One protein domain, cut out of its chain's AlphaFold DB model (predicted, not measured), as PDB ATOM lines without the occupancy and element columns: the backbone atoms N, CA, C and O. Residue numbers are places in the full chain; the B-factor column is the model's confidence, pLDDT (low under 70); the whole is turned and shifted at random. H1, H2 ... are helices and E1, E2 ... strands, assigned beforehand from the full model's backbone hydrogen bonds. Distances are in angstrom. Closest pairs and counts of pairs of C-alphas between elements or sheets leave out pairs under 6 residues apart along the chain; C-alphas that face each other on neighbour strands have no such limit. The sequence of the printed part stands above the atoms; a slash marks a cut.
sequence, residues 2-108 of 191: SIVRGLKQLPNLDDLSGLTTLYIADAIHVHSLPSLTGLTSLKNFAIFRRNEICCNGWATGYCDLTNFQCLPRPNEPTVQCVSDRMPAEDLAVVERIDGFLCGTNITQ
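What this domain is: This is residues 2 to 108 of the 191 residues of an uncharacterized protein of Phytophthora fragariae (UniProt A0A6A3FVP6). With little regular structure, the chain is wound in stacked turns made mostly of loops; E1 and E2 run side by side in successive turns, and H1 lies in the last layer, on the E2 side of the stack. The 107 printed residues have two named strands and one named helix, in the order E1, E2, H1; the sheet, E1 = E2, is parallel. The class is mixed, with 19 residues in named elements. The whole is compact, radius of gyration of the C-alphas 13.6 A, spanning 40 by 31 by 26 A.

How they stand to each other: After residues 2 to 20, E1, residues 21 to 25, is the parallel neighbour of E2, residues 44 to 48, at 2 degrees; N 22 and O 44 are 2.9 A apart, within hydrogen-bond range. H1, residues 88 to 96, has its closest C-alpha to E2 at Val 94, 7.0 A from that of Phe 45. E1 and H1 are apart. In H1 every O i to N i+4 pair is within hydrogen-bond range.

Where its parts are: E1 begins at C-alpha 21 (216.161, 163.820, 195.943) and measures 12.9 A, E2 12.6 A. H1, 12.0 A, ends at C-alpha 96 (209.742, 153.120, 190.224).

The domain as a whole: The C-alphas farthest apart, of Ser 41 and Pro 74, are 39.8 A apart. The printed part has no cut. Both links are long, 18 and 39 residues. Residues 2 to 5 and 104 to 108 have pLDDT under 70.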
ATOM      1  N   SER A   2     230.153 165.462 209.512       35.12
ATOM      2  CA  SER A   2     229.838 164.937 210.844       35.12
ATOM      3  C   SER A   2     229.198 163.565 210.655       35.12
ATOM      4  O   SER A   2     228.107 163.474 210.100       35.12
ATOM      5  N   ILE A   3     229.904 162.497 211.023       51.66
ATOM      6  CA  ILE A   3     229.326 161.152 211.033       51.66
ATOM      7  C   ILE A   3     228.378 161.117 212.226       51.66
ATOM      8  O   ILE A   3     228.825 161.192 213.373       51.66
ATOM      9  N   VAL A   4     227.074 161.028 211.967       56.69
ATOM     10  CA  VAL A   4     226.049 160.996 213.014       56.69
ATOM     11  C   VAL A   4     226.041 159.607 213.664       56.69
ATOM     12  O   VAL A   4     225.126 158.815 213.478       56.69
ATOM     13  N   ARG A   5     227.083 159.293 214.446       63.81
ATOM     14  CA  ARG A   5     227.257 157.996 215.134       63.81
ATOM     15  C   ARG A   5     226.143 157.677 216.137       63.81
ATOM     16  O   ARG A   5     226.027 156.547 216.586       63.81
ATOM     17  N   GLY A   6     225.350 158.672 216.528       74.12
ATOM     18  CA  GLY A   6     224.223 158.498 217.443       74.12
ATOM     19  C   GLY A   6     222.878 158.257 216.758       74.12
ATOM     20  O   GLY A   6     221.899 158.007 217.459       74.12
ATOM     21  N   LEU A   7     222.790 158.364 215.426       85.88
ATOM     22  CA  LEU A   7     221.510 158.251 214.733       85.88
ATOM     23  C   LEU A   7     221.081 156.787 214.656       85.88
ATOM     24  O   LEU A   7     221.711 155.994 213.962       85.88
ATOM     25  N   LYS A   8     220.005 156.451 215.370       88.56
ATOM     26  CA  LYS A   8     219.425 155.099 215.388       88.56
ATOM     27  C   LYS A   8     218.224 154.934 214.465       88.56
ATOM     28  O   LYS A   8     217.858 153.823 214.104       88.56
ATOM     29  N   GLN A   9     217.568 156.042 214.140       91.31
ATOM     30  CA  GLN A   9     216.358 156.084 213.331       91.31
ATOM     31  C   GLN A   9     216.361 157.374 212.522       91.31
ATOM     32  O   GLN A   9     216.807 158.416 213.005       91.31
ATOM     33  N   LEU A  10     215.868 157.291 211.294       92.00
ATOM     34  CA  LEU A  10     215.596 158.460 210.469       92.00
ATOM     35  C   LEU A  10     214.250 159.079 210.882       92.00
ATOM     36  O   LEU A  10     213.380 158.365 211.384       92.00
ATOM     37  N   PRO A  11     214.067 160.394 210.690       91.88
ATOM     38  CA  PRO A  11     212.778 161.030 210.926       91.88
ATOM     39  C   PRO A  11     211.712 160.490 209.963       91.88
ATOM     40  O   PRO A  11     212.038 159.992 208.886       91.88
ATOM     41  N   ASN A  12     210.439 160.640 210.336       93.81
ATOM     42  CA  ASN A  12     209.334 160.400 209.412       93.81
ATOM     43  C   ASN A  12     209.435 161.378 208.216       93.81
ATOM     44  O   ASN A  12     209.766 162.551 208.402       93.81
ATOM     45  N   LEU A  13     209.181 160.877 207.006       95.25
ATOM     46  CA  LEU A  13     209.256 161.606 205.745       95.25
ATOM     47  C   LEU A  13     207.889 161.776 205.048       95.25
ATOM     48  O   LEU A  13     207.853 162.359 203.967       95.25
ATOM     49  N   ASP A  14     206.785 161.309 205.641       91.19
ATOM     50  CA  ASP A  14     205.449 161.255 205.021       91.19
ATOM     51  C   ASP A  14     204.974 162.616 204.481       91.19
ATOM     52  O   ASP A  14     204.401 162.699 203.394       91.19
ATOM     53  N   ASP A  15     205.280 163.702 205.195       94.25
ATOM     54  CA  ASP A  15     204.854 165.058 204.829       94.25
ATOM     55  C   ASP A  15     205.734 165.708 203.740       94.25
ATOM     56  O   ASP A  15     205.438 166.802 203.247       94.25
ATOM     57  N   LEU A  16     206.820 165.054 203.316       96.12
ATOM     58  CA  LEU A  16     207.800 165.601 202.370       96.12
ATOM     59  C   LEU A  16     207.435 165.313 200.904       96.12
ATOM     60  O   LEU A  16     208.288 164.964 200.088       96.12
ATOM     61  N   SER A  17     206.171 165.518 200.538       96.19
ATOM     62  CA  SER A  17     205.644 165.251 199.186       96.19
ATOM     63  C   SER A  17     206.378 165.980 198.051       96.19
ATOM     64  O   SER A  17     206.416 165.485 196.923       96.19
ATOM     65  N   GLY A  18     206.996 167.131 198.339       97.19
ATOM     66  CA  GLY A  18     207.814 167.906 197.396       97.19
ATOM     67  C   GLY A  18     209.282 167.469 197.287       97.19
ATOM     68  O   GLY A  18     210.024 168.053 196.496       97.19
ATOM     69  N   LEU A  19     209.736 166.483 198.068       97.25
ATOM     70  CA  LEU A  19     211.128 166.035 198.064       97.25
ATOM     71  C   LEU A  19     211.457 165.303 196.757       97.25
ATOM     72  O   LEU A  19     210.871 164.269 196.448       97.25
ATOM     73  N   THR A  20     212.423 165.818 195.996       97.69
ATOM     74  CA  THR A  20     212.820 165.238 194.699       97.69
ATOM     75  C   THR A  20     214.037 164.325 194.779       97.69
ATOM     76  O   THR A  20     214.211 163.454 193.926       97.69
ATOM     77  N   THR A  21     214.888 164.527 195.784       96.44
ATOM     78  CA  THR A  21     216.161 163.820 195.943       96.44
ATOM     79  C   THR A  21     216.350 163.456 197.406       96.44
ATOM     80  O   THR A  21     216.330 164.339 198.263       96.44
ATOM     81  N   LEU A  22     216.580 162.172 197.680       95.81
ATOM     82  CA  LEU A  22     216.900 161.662 199.008       95.81
ATOM     83  C   LEU A  22     218.149 160.787 198.940       95.81
ATOM     84  O   LEU A  22     218.123 159.683 198.401       95.81
ATOM     85  N   TYR A  23     219.236 161.285 199.520       93.62
ATOM     86  CA  TYR A  23     220.523 160.605 199.587       93.62
ATOM     87  C   TYR A  23     220.909 160.382 201.043       93.62
ATOM     88  O   TYR A  23     221.081 161.331 201.804       93.62
ATOM     89  N   ILE A  24     221.039 159.112 201.416       91.50
ATOM     90  CA  ILE A  24     221.384 158.674 202.764       91.50
ATOM     91  C   ILE A  24     222.775 158.046 202.695       91.50
ATOM     92  O   ILE A  24     222.969 156.983 202.105       91.50
ATOM     93  N   ALA A  25     223.750 158.723 203.292       87.81
ATOM     94  CA  ALA A  25     225.133 158.273 203.354       87.81
ATOM     95  C   ALA A  25     225.519 157.928 204.792       87.81
ATOM     96  O   ALA A  25     225.155 158.656 205.714       87.81
ATOM     97  N   ASP A  26     226.299 156.861 204.973       86.31
ATOM     98  CA  ASP A  26     226.902 156.497 206.265       86.31
ATOM     99  C   ASP A  26     225.874 156.336 207.418       86.31
ATOM    100  O   ASP A  26     226.125 156.706 208.569       86.31
ATOM    101  N   ALA A  27     224.702 155.757 207.118       88.38
ATOM    102  CA  ALA A  27     223.644 155.426 208.081       88.38
ATOM    103  C   ALA A  27     223.963 154.129 208.850       88.38
ATOM    104  O   ALA A  27     223.277 153.114 208.743       88.38
ATOM    105  N   ILE A  28     225.060 154.166 209.602       87.56
ATOM    106  CA  ILE A  28     225.713 152.990 210.191       87.56
ATOM    107  C   ILE A  28     224.815 152.232 211.184       87.56
ATOM    108  O   ILE A  28     224.866 151.007 211.214       87.56
ATOM    109  N   HIS A  29     224.045 152.957 212.000       88.00
ATOM    110  CA  HIS A  29     223.246 152.407 213.108       88.00
ATOM    111  C   HIS A  29     221.738 152.578 212.902       88.00
ATOM    112  O   HIS A  29     220.961 152.539 213.858       88.00
ATOM    113  N   VAL A  30     221.335 152.842 211.660       92.00
ATOM    114  CA  VAL A  30     219.932 152.878 211.272       92.00
ATOM    115  C   VAL A  30     219.574 151.504 210.724       92.00
ATOM    116  O   VAL A  30     220.038 151.133 209.651       92.00
ATOM    117  N   HIS A  31     218.723 150.765 211.434       93.12
ATOM    118  CA  HIS A  31     218.369 149.396 211.050       93.12
ATOM    119  C   HIS A  31     217.339 149.322 209.904       93.12
ATOM    120  O   HIS A  31     217.231 148.279 209.258       93.12
ATOM    121  N   SER A  32     216.583 150.395 209.643       95.12
ATOM    122  CA  SER A  32     215.507 150.444 208.641       95.12
ATOM    123  C   SER A  32     215.261 151.859 208.107       95.12
ATOM    124  O   SER A  32     215.605 152.852 208.751       95.12
ATOM    125  N   LEU A  33     214.642 151.961 206.927       95.50
ATOM    126  CA  LEU A  33     214.149 153.239 206.408       95.50
ATOM    127  C   LEU A  33     212.752 153.555 206.977       95.50
ATOM    128  O   LEU A  33     212.000 152.630 207.292       95.50
ATOM    129  N   PRO A  34     212.389 154.846 207.099       95.44
ATOM    130  CA  PRO A  34     211.002 155.255 207.284       95.44
ATOM    131  C   PRO A  34     210.219 154.984 205.990       95.44
ATOM    132  O   PRO A  34     210.826 154.703 204.951       95.44
ATOM    133  N   SER A  35     208.887 155.102 206.033       95.88
ATOM    134  CA  SER A  35     208.096 154.948 204.809       95.88
ATOM    135  C   SER A  35     208.518 155.971 203.754       95.88
ATOM    136  O   SER A  35     208.827 157.130 204.046       95.88
ATOM    137  N   LEU A  36     208.549 155.513 202.508       96.62
ATOM    138  CA  LEU A  36     208.839 156.308 201.321       96.62
ATOM    139  C   LEU A  36     207.559 156.659 200.554       96.62
ATOM    140  O   LEU A  36     207.615 157.414 199.584       96.62
ATOM    141  N   THR A  37     206.404 156.133 200.969       96.19
ATOM    142  CA  THR A  37     205.124 156.276 200.256       96.19
ATOM    143  C   THR A  37     204.652 157.728 200.137       96.19
ATOM    144  O   THR A  37     204.115 158.111 199.095       96.19
ATOM    145  N   GLY A  38     204.919 158.571 201.141       95.38
ATOM    146  CA  GLY A  38     204.616 160.009 201.100       95.38
ATOM    147  C   GLY A  38     205.459 160.810 200.094       95.38
ATOM    148  O   GLY A  38     205.075 161.910 199.685       95.38
ATOM    149  N   LEU A  39     206.581 160.254 199.619       96.81
ATOM    150  CA  LEU A  39     207.554 160.925 198.746       96.81
ATOM    151  C   LEU A  39     207.146 160.877 197.266       96.81
ATOM    152  O   LEU A  39     207.863 160.388 196.391       96.81
ATOM    153  N   THR A  40     205.966 161.410 196.973       95.88
ATOM    154  CA  THR A  40     205.334 161.342 195.647       95.88
ATOM    155  C   THR A  40     206.134 162.031 194.533       95.88
ATOM    156  O   THR A  40     206.097 161.573 193.391       95.88
ATOM    157  N   SER A  41     206.906 163.078 194.847       97.69
ATOM    158  CA  SER A  41     207.765 163.784 193.878       97.69
ATOM    159  C   SER A  41     209.190 163.230 193.774       97.69
ATOM    160  O   SER A  41     210.006 163.807 193.048       97.69
ATOM    161  N   LEU A  42     209.515 162.140 194.481       97.62
ATOM    162  CA  LEU A  42     210.871 161.597 194.514       97.62
ATOM    163  C   LEU A  42     211.292 161.106 193.127       97.62
ATOM    164  O   LEU A  42     210.535 160.403 192.450       97.62
ATOM    165  N   LYS A  43     212.503 161.499 192.720       97.19
ATOM    166  CA  LYS A  43     213.135 161.163 191.435       97.19
ATOM    167  C   LYS A  43     214.488 160.494 191.603       97.19
ATOM    168  O   LYS A  43     214.861 159.698 190.759       97.19
ATOM    169  N   ASN A  44     215.221 160.837 192.663       95.94
ATOM    170  CA  ASN A  44     216.531 160.269 192.946       95.94
ATOM    171  C   ASN A  44     216.548 159.734 194.371       95.94
ATOM    172  O   ASN A  44     216.263 160.473 195.319       95.94
ATOM    173  N   PHE A  45     216.920 158.471 194.516       95.50
ATOM    174  CA  PHE A  45     217.081 157.823 195.805       95.50
ATOM    175  C   PHE A  45     218.388 157.046 195.825       95.50
ATOM    176  O   PHE A  45     218.694 156.326 194.876       95.50
ATOM    177  N   ALA A  46     219.146 157.188 196.905       93.44
ATOM    178  CA  ALA A  46     220.311 156.356 197.141       93.44
ATOM    179  C   ALA A  46     220.550 156.165 198.635       93.44
ATOM    180  O   ALA A  46     220.612 157.141 199.388       93.44
ATOM    181  N   ILE A  47     220.786 154.917 199.032       91.12
ATOM    182  CA  ILE A  47     221.506 154.599 200.261       91.12
ATOM    183  C   ILE A  47     222.880 154.048 199.900       91.12
ATOM    184  O   ILE A  47     223.009 153.050 199.197       91.12
ATOM    185  N   PHE A  48     223.929 154.732 200.338       85.00
ATOM    186  CA  PHE A  48     225.291 154.428 199.910       85.00
ATOM    187  C   PHE A  48     226.289 154.597 201.053       85.00
ATOM    188  O   PHE A  48     226.002 155.198 202.091       85.00
ATOM    189  N   ARG A  49     227.490 154.044 200.851       84.44
ATOM    190  CA  ARG A  49     228.516 153.869 201.895       84.44
ATOM    191  C   ARG A  49     228.019 153.004 203.048       84.44
ATOM    192  O   ARG A  49     227.162 152.149 202.823       84.44
ATOM    193  N   ARG A  50     228.612 153.157 204.240       87.81
ATOM    194  CA  ARG A  50     228.423 152.202 205.323       87.81
ATOM    195  C   ARG A  50     227.023 152.290 205.926       87.81
ATOM    196  O   ARG A  50     226.683 153.304 206.523       87.81
ATOM    197  N   ASN A  51     226.236 151.232 205.816       91.00
ATOM    198  CA  ASN A  51     224.893 151.155 206.374       91.00
ATOM    199  C   ASN A  51     224.516 149.702 206.678       91.00
ATOM    200  O   ASN A  51     224.830 148.799 205.909       91.00
ATOM    201  N   GLU A  52     223.822 149.474 207.785       92.94
ATOM    202  CA  GLU A  52     223.403 148.122 208.168       92.94
ATOM    203  C   GLU A  52     222.117 147.654 207.472       92.94
ATOM    204  O   GLU A  52     221.900 146.450 207.363       92.94
ATOM    205  N   ILE A  53     221.314 148.580 206.929       95.00
ATOM    206  CA  ILE A  53     220.081 148.313 206.158       95.00
ATOM    207  C   ILE A  53     220.318 147.259 205.062       95.00
ATOM    208  O   ILE A  53     219.463 146.411 204.798       95.00
ATOM    209  N   CYS A  54     221.498 147.297 204.441       93.12
ATOM    210  CA  CYS A  54     221.864 146.425 203.329       93.12
ATOM    211  C   CYS A  54     222.446 145.061 203.709       93.12
ATOM    212  O   CYS A  54     222.743 144.268 202.820       93.12
ATOM    213  N   CYS A  55     222.622 144.771 204.997       94.19
ATOM    214  CA  CYS A  55     223.238 143.522 205.444       94.19
ATOM    215  C   CYS A  55     222.590 142.919 206.698       94.19
ATOM    216  O   CYS A  55     222.815 141.749 206.990       94.19
ATOM    217  N   ASN A  56     221.718 143.649 207.398       95.88
ATOM    218  CA  ASN A  56     220.936 143.137 208.528       95.88
ATOM    219  C   ASN A  56     219.690 142.324 208.105       95.88
ATOM    220  O   ASN A  56     219.001 141.759 208.956       95.88
ATOM    221  N   GLY A  57     219.401 142.261 206.800       95.69
ATOM    222  CA  GLY A  57     218.283 141.521 206.208       95.69
ATOM    223  C   GLY A  57     216.972 142.294 206.062       95.69
ATOM    224  O   GLY A  57     216.016 141.721 205.541       95.69
ATOM    225  N   TRP A  58     216.908 143.569 206.462       97.19
ATOM    226  CA  TRP A  58     215.689 144.375 206.342       97.19
ATOM    227  C   TRP A  58     215.316 144.663 204.881       97.19
ATOM    228  O   TRP A  58     214.198 144.361 204.466       97.19
ATOM    229  N   ALA A  59     216.252 145.210 204.093       95.38
ATOM    230  CA  ALA A  59     215.997 145.596 202.699       95.38
ATOM    231  C   ALA A  59     216.039 144.408 201.729       95.38
ATOM    232  O   ALA A  59     215.235 144.317 200.810       95.38
ATOM    233  N   THR A  60     216.989 143.493 201.924       91.44
ATOM    234  CA  THR A  60     217.280 142.399 200.981       91.44
ATOM    235  C   THR A  60     216.545 141.103 201.314       91.44
ATOM    236  O   THR A  60     216.564 140.155 200.533       91.44
ATOM    237  N   GLY A  61     215.957 141.008 202.509       93.81
ATOM    238  CA  GLY A  61     215.381 139.774 203.042       93.81
ATOM    239  C   GLY A  61     216.401 138.759 203.571       93.81
ATOM    240  O   GLY A  61     216.003 137.817 204.265       93.81
ATOM    241  N   TYR A  62     217.695 138.964 203.304       93.75
ATOM    242  CA  TYR A  62     218.796 138.080 203.679       93.75
ATOM    243  C   TYR A  62     219.812 138.818 204.555       93.75
ATOM    244  O   TYR A  62     220.363 139.843 204.156       93.75
ATOM    245  N   CYS A  63     220.056 138.294 205.757       95.88
ATOM    246  CA  CYS A  63     221.047 138.853 206.669       95.88
ATOM    247  C   CYS A  63     222.435 138.281 206.359       95.88
ATOM    248  O   CYS A  63     222.645 137.073 206.470       95.88
ATOM    249  N   ASP A  64     223.382 139.155 206.030       94.88
ATOM    250  CA  ASP A  64     224.782 138.827 205.781       94.88
ATOM    251  C   ASP A  64     225.694 139.683 206.666       94.88
ATOM    252  O   ASP A  64     226.190 140.737 206.265       94.88
ATOM    253  N   LEU A  65     225.957 139.209 207.885       94.38
ATOM    254  CA  LEU A  65     226.858 139.895 208.816       94.38
ATOM    255  C   LEU A  65     228.339 139.825 208.394       94.38
ATOM    256  O   LEU A  65     229.182 140.458 209.030       94.38
ATOM    257  N   THR A  66     228.670 139.074 207.336       93.56
ATOM    258  CA  THR A  66     230.023 139.031 206.758       93.56
ATOM    259  C   THR A  66     230.238 140.104 205.694       93.56
ATOM    260  O   THR A  66     231.382 140.419 205.358       93.56
ATOM    261  N   ASN A  67     229.157 140.719 205.208       90.94
ATOM    262  CA  ASN A  67     229.225 141.848 204.297       90.94
ATOM    263  C   ASN A  67     230.014 143.006 204.935       90.94
ATOM    264  O   ASN A  67     229.806 143.342 206.105       90.94
ATOM    265  N   PHE A  68     230.883 143.664 204.158       87.25
ATOM    266  CA  PHE A  68     231.740 144.763 204.631       87.25
ATOM    267  C   PHE A  68     230.966 145.900 205.321       87.25
ATOM    268  O   PHE A  68     231.507 146.605 206.176       87.25
ATOM    269  N   GLN A  69     229.695 146.060 204.953       88.94
ATOM    270  CA  GLN A  69     228.740 146.991 205.534       88.94
ATOM    271  C   GLN A  69     228.494 146.718 207.036       88.94
ATOM    272  O   GLN A  69     228.483 147.653 207.843       88.94
ATOM    273  N   CYS A  70     228.396 145.439 207.418       91.69
ATOM    274  CA  CYS A  70     228.033 144.960 208.757       91.69
ATOM    275  C   CYS A  70     229.219 144.517 209.624       91.69
ATOM    276  O   CYS A  70     229.018 144.180 210.792       91.69
ATOM    277  N   LEU A  71     230.446 144.518 209.090       91.31
ATOM    278  CA  LEU A  71     231.612 144.064 209.850       91.31
ATOM    279  C   LEU A  71     231.762 144.842 211.177       91.31
ATOM    280  O   LEU A  71     231.661 146.080 211.178       91.31
ATOM    281  N   PRO A  72     232.036 144.145 212.300       90.00
ATOM    282  CA  PRO A  72     232.245 144.777 213.597       90.00
ATOM    283  C   PRO A  72     233.398 145.784 213.575       90.00
ATOM    284  O   PRO A  72     234.424 145.563 212.927       90.00
ATOM    285  N   ARG A  73     233.255 146.876 214.333       86.88
ATOM    286  CA  ARG A  73     234.302 147.891 214.505       86.88
ATOM    287  C   ARG A  73     234.517 148.216 215.983       86.88
ATOM    288  O   ARG A  73     233.562 148.169 216.759       86.88
ATOM    289  N   PRO A  74     235.748 148.574 216.388       87.75
ATOM    290  CA  PRO A  74     236.008 149.027 217.749       87.75
ATOM    291  C   PRO A  74     235.112 150.215 218.125       87.75
ATOM    292  O   PRO A  74     235.010 151.180 217.367       87.75
ATOM    293  N   ASN A  75     234.523 150.167 219.323       84.06
ATOM    294  CA  ASN A  75     233.654 151.212 219.884       84.06
ATOM    295  C   ASN A  75     232.329 151.447 219.132       84.06
ATOM    296  O   ASN A  75     231.752 152.530 219.236       84.06
ATOM    297  N   GLU A  76     231.831 150.452 218.401       85.06
ATOM    298  CA  GLU A  76     230.520 150.490 217.748       85.06
ATOM    299  C   GLU A  76     229.654 149.299 218.196       85.06
ATOM    300  O   GLU A  76     230.187 148.205 218.401       85.06
ATOM    301  N   PRO A  77     228.328 149.473 218.349       86.50
ATOM    302  CA  PRO A  77     227.415 148.351 218.533       86.50
ATOM    303  C   PRO A  77     227.507 147.362 217.369       86.50
ATOM    304  O   PRO A  77     227.557 147.759 216.205       86.50
ATOM    305  N   THR A  78     227.491 146.068 217.683       90.31
ATOM    306  CA  THR A  78     227.459 145.011 216.669       90.31
ATOM    307  C   THR A  78     226.103 144.989 215.975       90.31
ATOM    308  O   THR A  78     225.075 144.879 216.649       90.31
ATOM    309  N   VAL A  79     226.109 145.020 214.642       93.38
ATOM    310  CA  VAL A  79     224.894 144.868 213.835       93.38
ATOM    311  C   VAL A  79     224.243 143.515 214.117       93.38
ATOM    312  O   VAL A  79     224.922 142.492 214.198       93.38
ATOM    313  N   GLN A  80     222.922 143.518 214.270       94.38
ATOM    314  CA  GLN A  80     222.120 142.315 214.469       94.38
ATOM    315  C   GLN A  80     221.219 142.084 213.262       94.38
ATOM    316  O   GLN A  80     220.751 143.038 212.642       94.38
ATOM    317  N   CYS A  81     220.937 140.819 212.959       96.31
ATOM    318  CA  CYS A  81     219.902 140.485 211.991       96.31
ATOM    319  C   CYS A  81     218.528 140.901 212.515       96.31
ATOM    320  O   CYS A  81     218.232 140.719 213.699       96.31
ATOM    321  N   VAL A  82     217.672 141.391 211.622       95.44
ATOM    322  CA  VAL A  82     216.292 141.754 211.957       95.44
ATOM    323  C   VAL A  82     215.291 140.812 211.290       95.44
ATOM    324  O   VAL A  82     215.536 140.260 210.212       95.44
ATOM    325  N   SER A  83     214.148 140.606 211.947       94.12
ATOM    326  CA  SER A  83     213.008 139.855 211.402       94.12
ATOM    327  C   SER A  83     212.125 140.709 210.499       94.12
ATOM    328  O   SER A  83     211.515 140.183 209.571       94.12
ATOM    329  N   ASP A  84     212.074 142.015 210.759       94.88
ATOM    330  CA  ASP A  84     211.262 142.948 209.987       94.88
ATOM    331  C   ASP A  84     211.818 143.102 208.572       94.88
ATOM    332  O   ASP A  84     213.001 142.853 208.306       94.88
ATOM    333  N   ARG A  85     210.946 143.482 207.643       95.88
ATOM    334  CA  ARG A  85     211.261 143.606 206.220       95.88
ATOM    335  C   ARG A  85     210.790 144.943 205.693       95.88
ATOM    336  O   ARG A  85     209.831 145.510 206.215       95.88
ATOM    337  N   MET A  86     211.454 145.407 204.643       96.75
ATOM    338  CA  MET A  86     210.985 146.544 203.870       96.75
ATOM    339  C   MET A  86     209.574 146.259 203.331       96.75
ATOM    340  O   MET A  86     209.375 145.230 202.675       96.75
ATOM    341  N   PRO A  87     208.591 147.132 203.607       96.69
ATOM    342  CA  PRO A  87     207.261 147.015 203.030       96.69
ATOM    343  C   PRO A  87     207.306 147.029 201.496       96.69
ATOM    344  O   PRO A  87     208.078 147.772 200.889       96.69
ATOM    345  N   ALA A  88     206.451 146.226 200.854       97.00
ATOM    346  CA  ALA A  88     206.403 146.127 199.391       97.00
ATOM    347  C   ALA A  88     206.046 147.466 198.718       97.00
ATOM    348  O   ALA A  88     206.524 147.765 197.629       97.00
ATOM    349  N   GLU A  89     205.233 148.285 199.383       97.19
ATOM    350  CA  GLU A  89     204.884 149.644 198.960       97.19
ATOM    351  C   GLU A  89     206.086 150.594 198.941       97.19
ATOM    352  O   GLU A  89     206.240 151.358 197.991       97.19
ATOM    353  N   ASP A  90     206.983 150.500 199.926       97.44
ATOM    354  CA  ASP A  90     208.218 151.283 199.936       97.44
ATOM    355  C   ASP A  90     209.189 150.777 198.862       97.44
ATOM    356  O   ASP A  90     209.838 151.578 198.184       97.44
ATOM    357  N   LEU A  91     209.277 149.454 198.669       96.25
ATOM    358  CA  LEU A  91     210.116 148.864 197.624       96.25
ATOM    359  C   LEU A  91     209.656 149.317 196.232       96.25
ATOM    360  O   LEU A  91     210.482 149.725 195.419       96.25
ATOM    361  N   ALA A  92     208.342 149.360 195.995       97.12
ATOM    362  CA  ALA A  92     207.770 149.860 194.751       97.12
ATOM    363  C   ALA A  92     208.149 151.327 194.473       97.12
ATOM    364  O   ALA A  92     208.320 151.709 193.314       97.12
ATOM    365  N   VAL A  93     208.319 152.162 195.509       96.88
ATOM    366  CA  VAL A  93     208.813 153.541 195.338       96.88
ATOM    367  C   VAL A  93     210.255 153.548 194.842       96.88
ATOM    368  O   VAL A  93     210.557 154.314 193.929       96.88
ATOM    369  N   VAL A  94     211.123 152.708 195.415       96.31
ATOM    370  CA  VAL A  94     212.535 152.591 195.013       96.31
ATOM    371  C   VAL A  94     212.651 152.075 193.580       96.31
ATOM    372  O   VAL A  94     213.348 152.684 192.772       96.31
ATOM    373  N   GLU A  95     211.930 151.008 193.238       95.25
ATOM    374  CA  GLU A  95     211.945 150.413 191.896       95.25
ATOM    375  C   GLU A  95     211.416 151.381 190.830       95.25
ATOM    376  O   GLU A  95     212.006 151.515 189.759       95.25
ATOM    377  N   ARG A  96     210.341 152.127 191.134       95.19
ATOM    378  CA  ARG A  96     209.742 153.120 190.224       95.19
ATOM    379  C   ARG A  96     210.743 154.169 189.737       95.19
ATOM    380  O   ARG A  96     210.575 154.699 188.640       95.19
ATOM    381  N   ILE A  97     211.719 154.522 190.567       94.94
ATOM    382  CA  ILE A  97     212.684 155.595 190.294       94.94
ATOM    383  C   ILE A  97     214.085 155.069 189.994       94.94
ATOM    384  O   ILE A  97     215.015 155.871 189.967       94.94
ATOM    385  N   ASP A  98     214.231 153.754 189.802       94.19
ATOM    386  CA  ASP A  98     215.532 153.093 189.650       94.19
ATOM    387  C   ASP A  98     216.507 153.499 190.776       94.19
ATOM    388  O   ASP A  98     217.659 153.881 190.569       94.19
ATOM    389  N   GLY A  99     215.982 153.525 192.006       93.75
ATOM    390  CA  GLY A  99     216.697 153.997 193.180       93.75
ATOM    391  C   GLY A  99     217.824 153.050 193.583       93.75
ATOM    392  O   GLY A  99     217.686 151.828 193.567       93.75
ATOM    393  N   PHE A 100     218.941 153.615 194.036       92.38
ATOM    394  CA  PHE A 100     220.079 152.833 194.494       92.38
ATOM    395  C   PHE A 100     219.844 152.312 195.924       92.38
ATOM    396  O   PHE A 100     220.097 153.010 196.911       92.38
ATOM    397  N   LEU A 101     219.366 151.071 196.040       92.94
ATOM    398  CA  LEU A 101     219.184 150.357 197.306       92.94
ATOM    399  C   LEU A 101     220.062 149.109 197.343       92.94
ATOM    400  O   LEU A 101     219.818 148.148 196.622       92.94
ATOM    401  N   CYS A 102     221.083 149.122 198.203       89.94
ATOM    402  CA  CYS A 102     221.948 147.962 198.446       89.94
ATOM    403  C   CYS A 102     222.603 147.378 197.190       89.94
ATOM    404  O   CYS A 102     222.946 146.196 197.155       89.94
ATOM    405  N   GLY A 103     222.800 148.211 196.166       78.25
ATOM    406  CA  GLY A 103     223.446 147.797 194.934       78.25
ATOM    407  C   GLY A 103     224.869 147.321 195.213       78.25
ATOM    408  O   GLY A 103     225.700 148.049 195.752       78.25
ATOM    409  N   THR A 104     225.158 146.085 194.830       66.06
ATOM    410  CA  THR A 104     226.490 145.475 194.947       66.06
ATOM    411  C   THR A 104     227.418 145.869 193.795       66.06
ATOM    412  O   THR A 104     228.624 145.669 193.883       66.06
ATOM    413  N   ASN A 105     226.873 146.486 192.741       56.31
ATOM    414  CA  ASN A 105     227.580 146.831 191.505       56.31
ATOM    415  C   ASN A 105     228.255 148.213 191.514       56.31
ATOM    416  O   ASN A 105     228.581 148.736 190.450       56.31
ATOM    417  N   ILE A 106     228.504 148.821 192.680       59.97
ATOM    418  CA  ILE A 106     229.448 149.947 192.729       59.97
ATOM    419  C   ILE A 106     230.860 149.366 192.774       59.97
ATOM    420  O   ILE A 106     231.492 149.280 193.824       59.97
ATOM    421  N   THR A 107     231.367 148.971 191.610       54.72
ATOM    422  CA  THR A 107     232.805 148.805 191.409       54.72
ATOM    423  C   THR A 107     233.385 150.191 191.170       54.72
ATOM    424  O   THR A 107     233.524 150.637 190.033       54.72
ATOM    425  N   GLN A 108     233.640 150.921 192.252       59.12
ATOM    426  CA  GLN A 108     234.443 152.129 192.164       59.12
ATOM    427  C   GLN A 108     235.899 151.718 192.328       59.12
ATOM    428  O   GLN A 108     236.281 151.201 193.376       59.12
TER     429      GLN A 108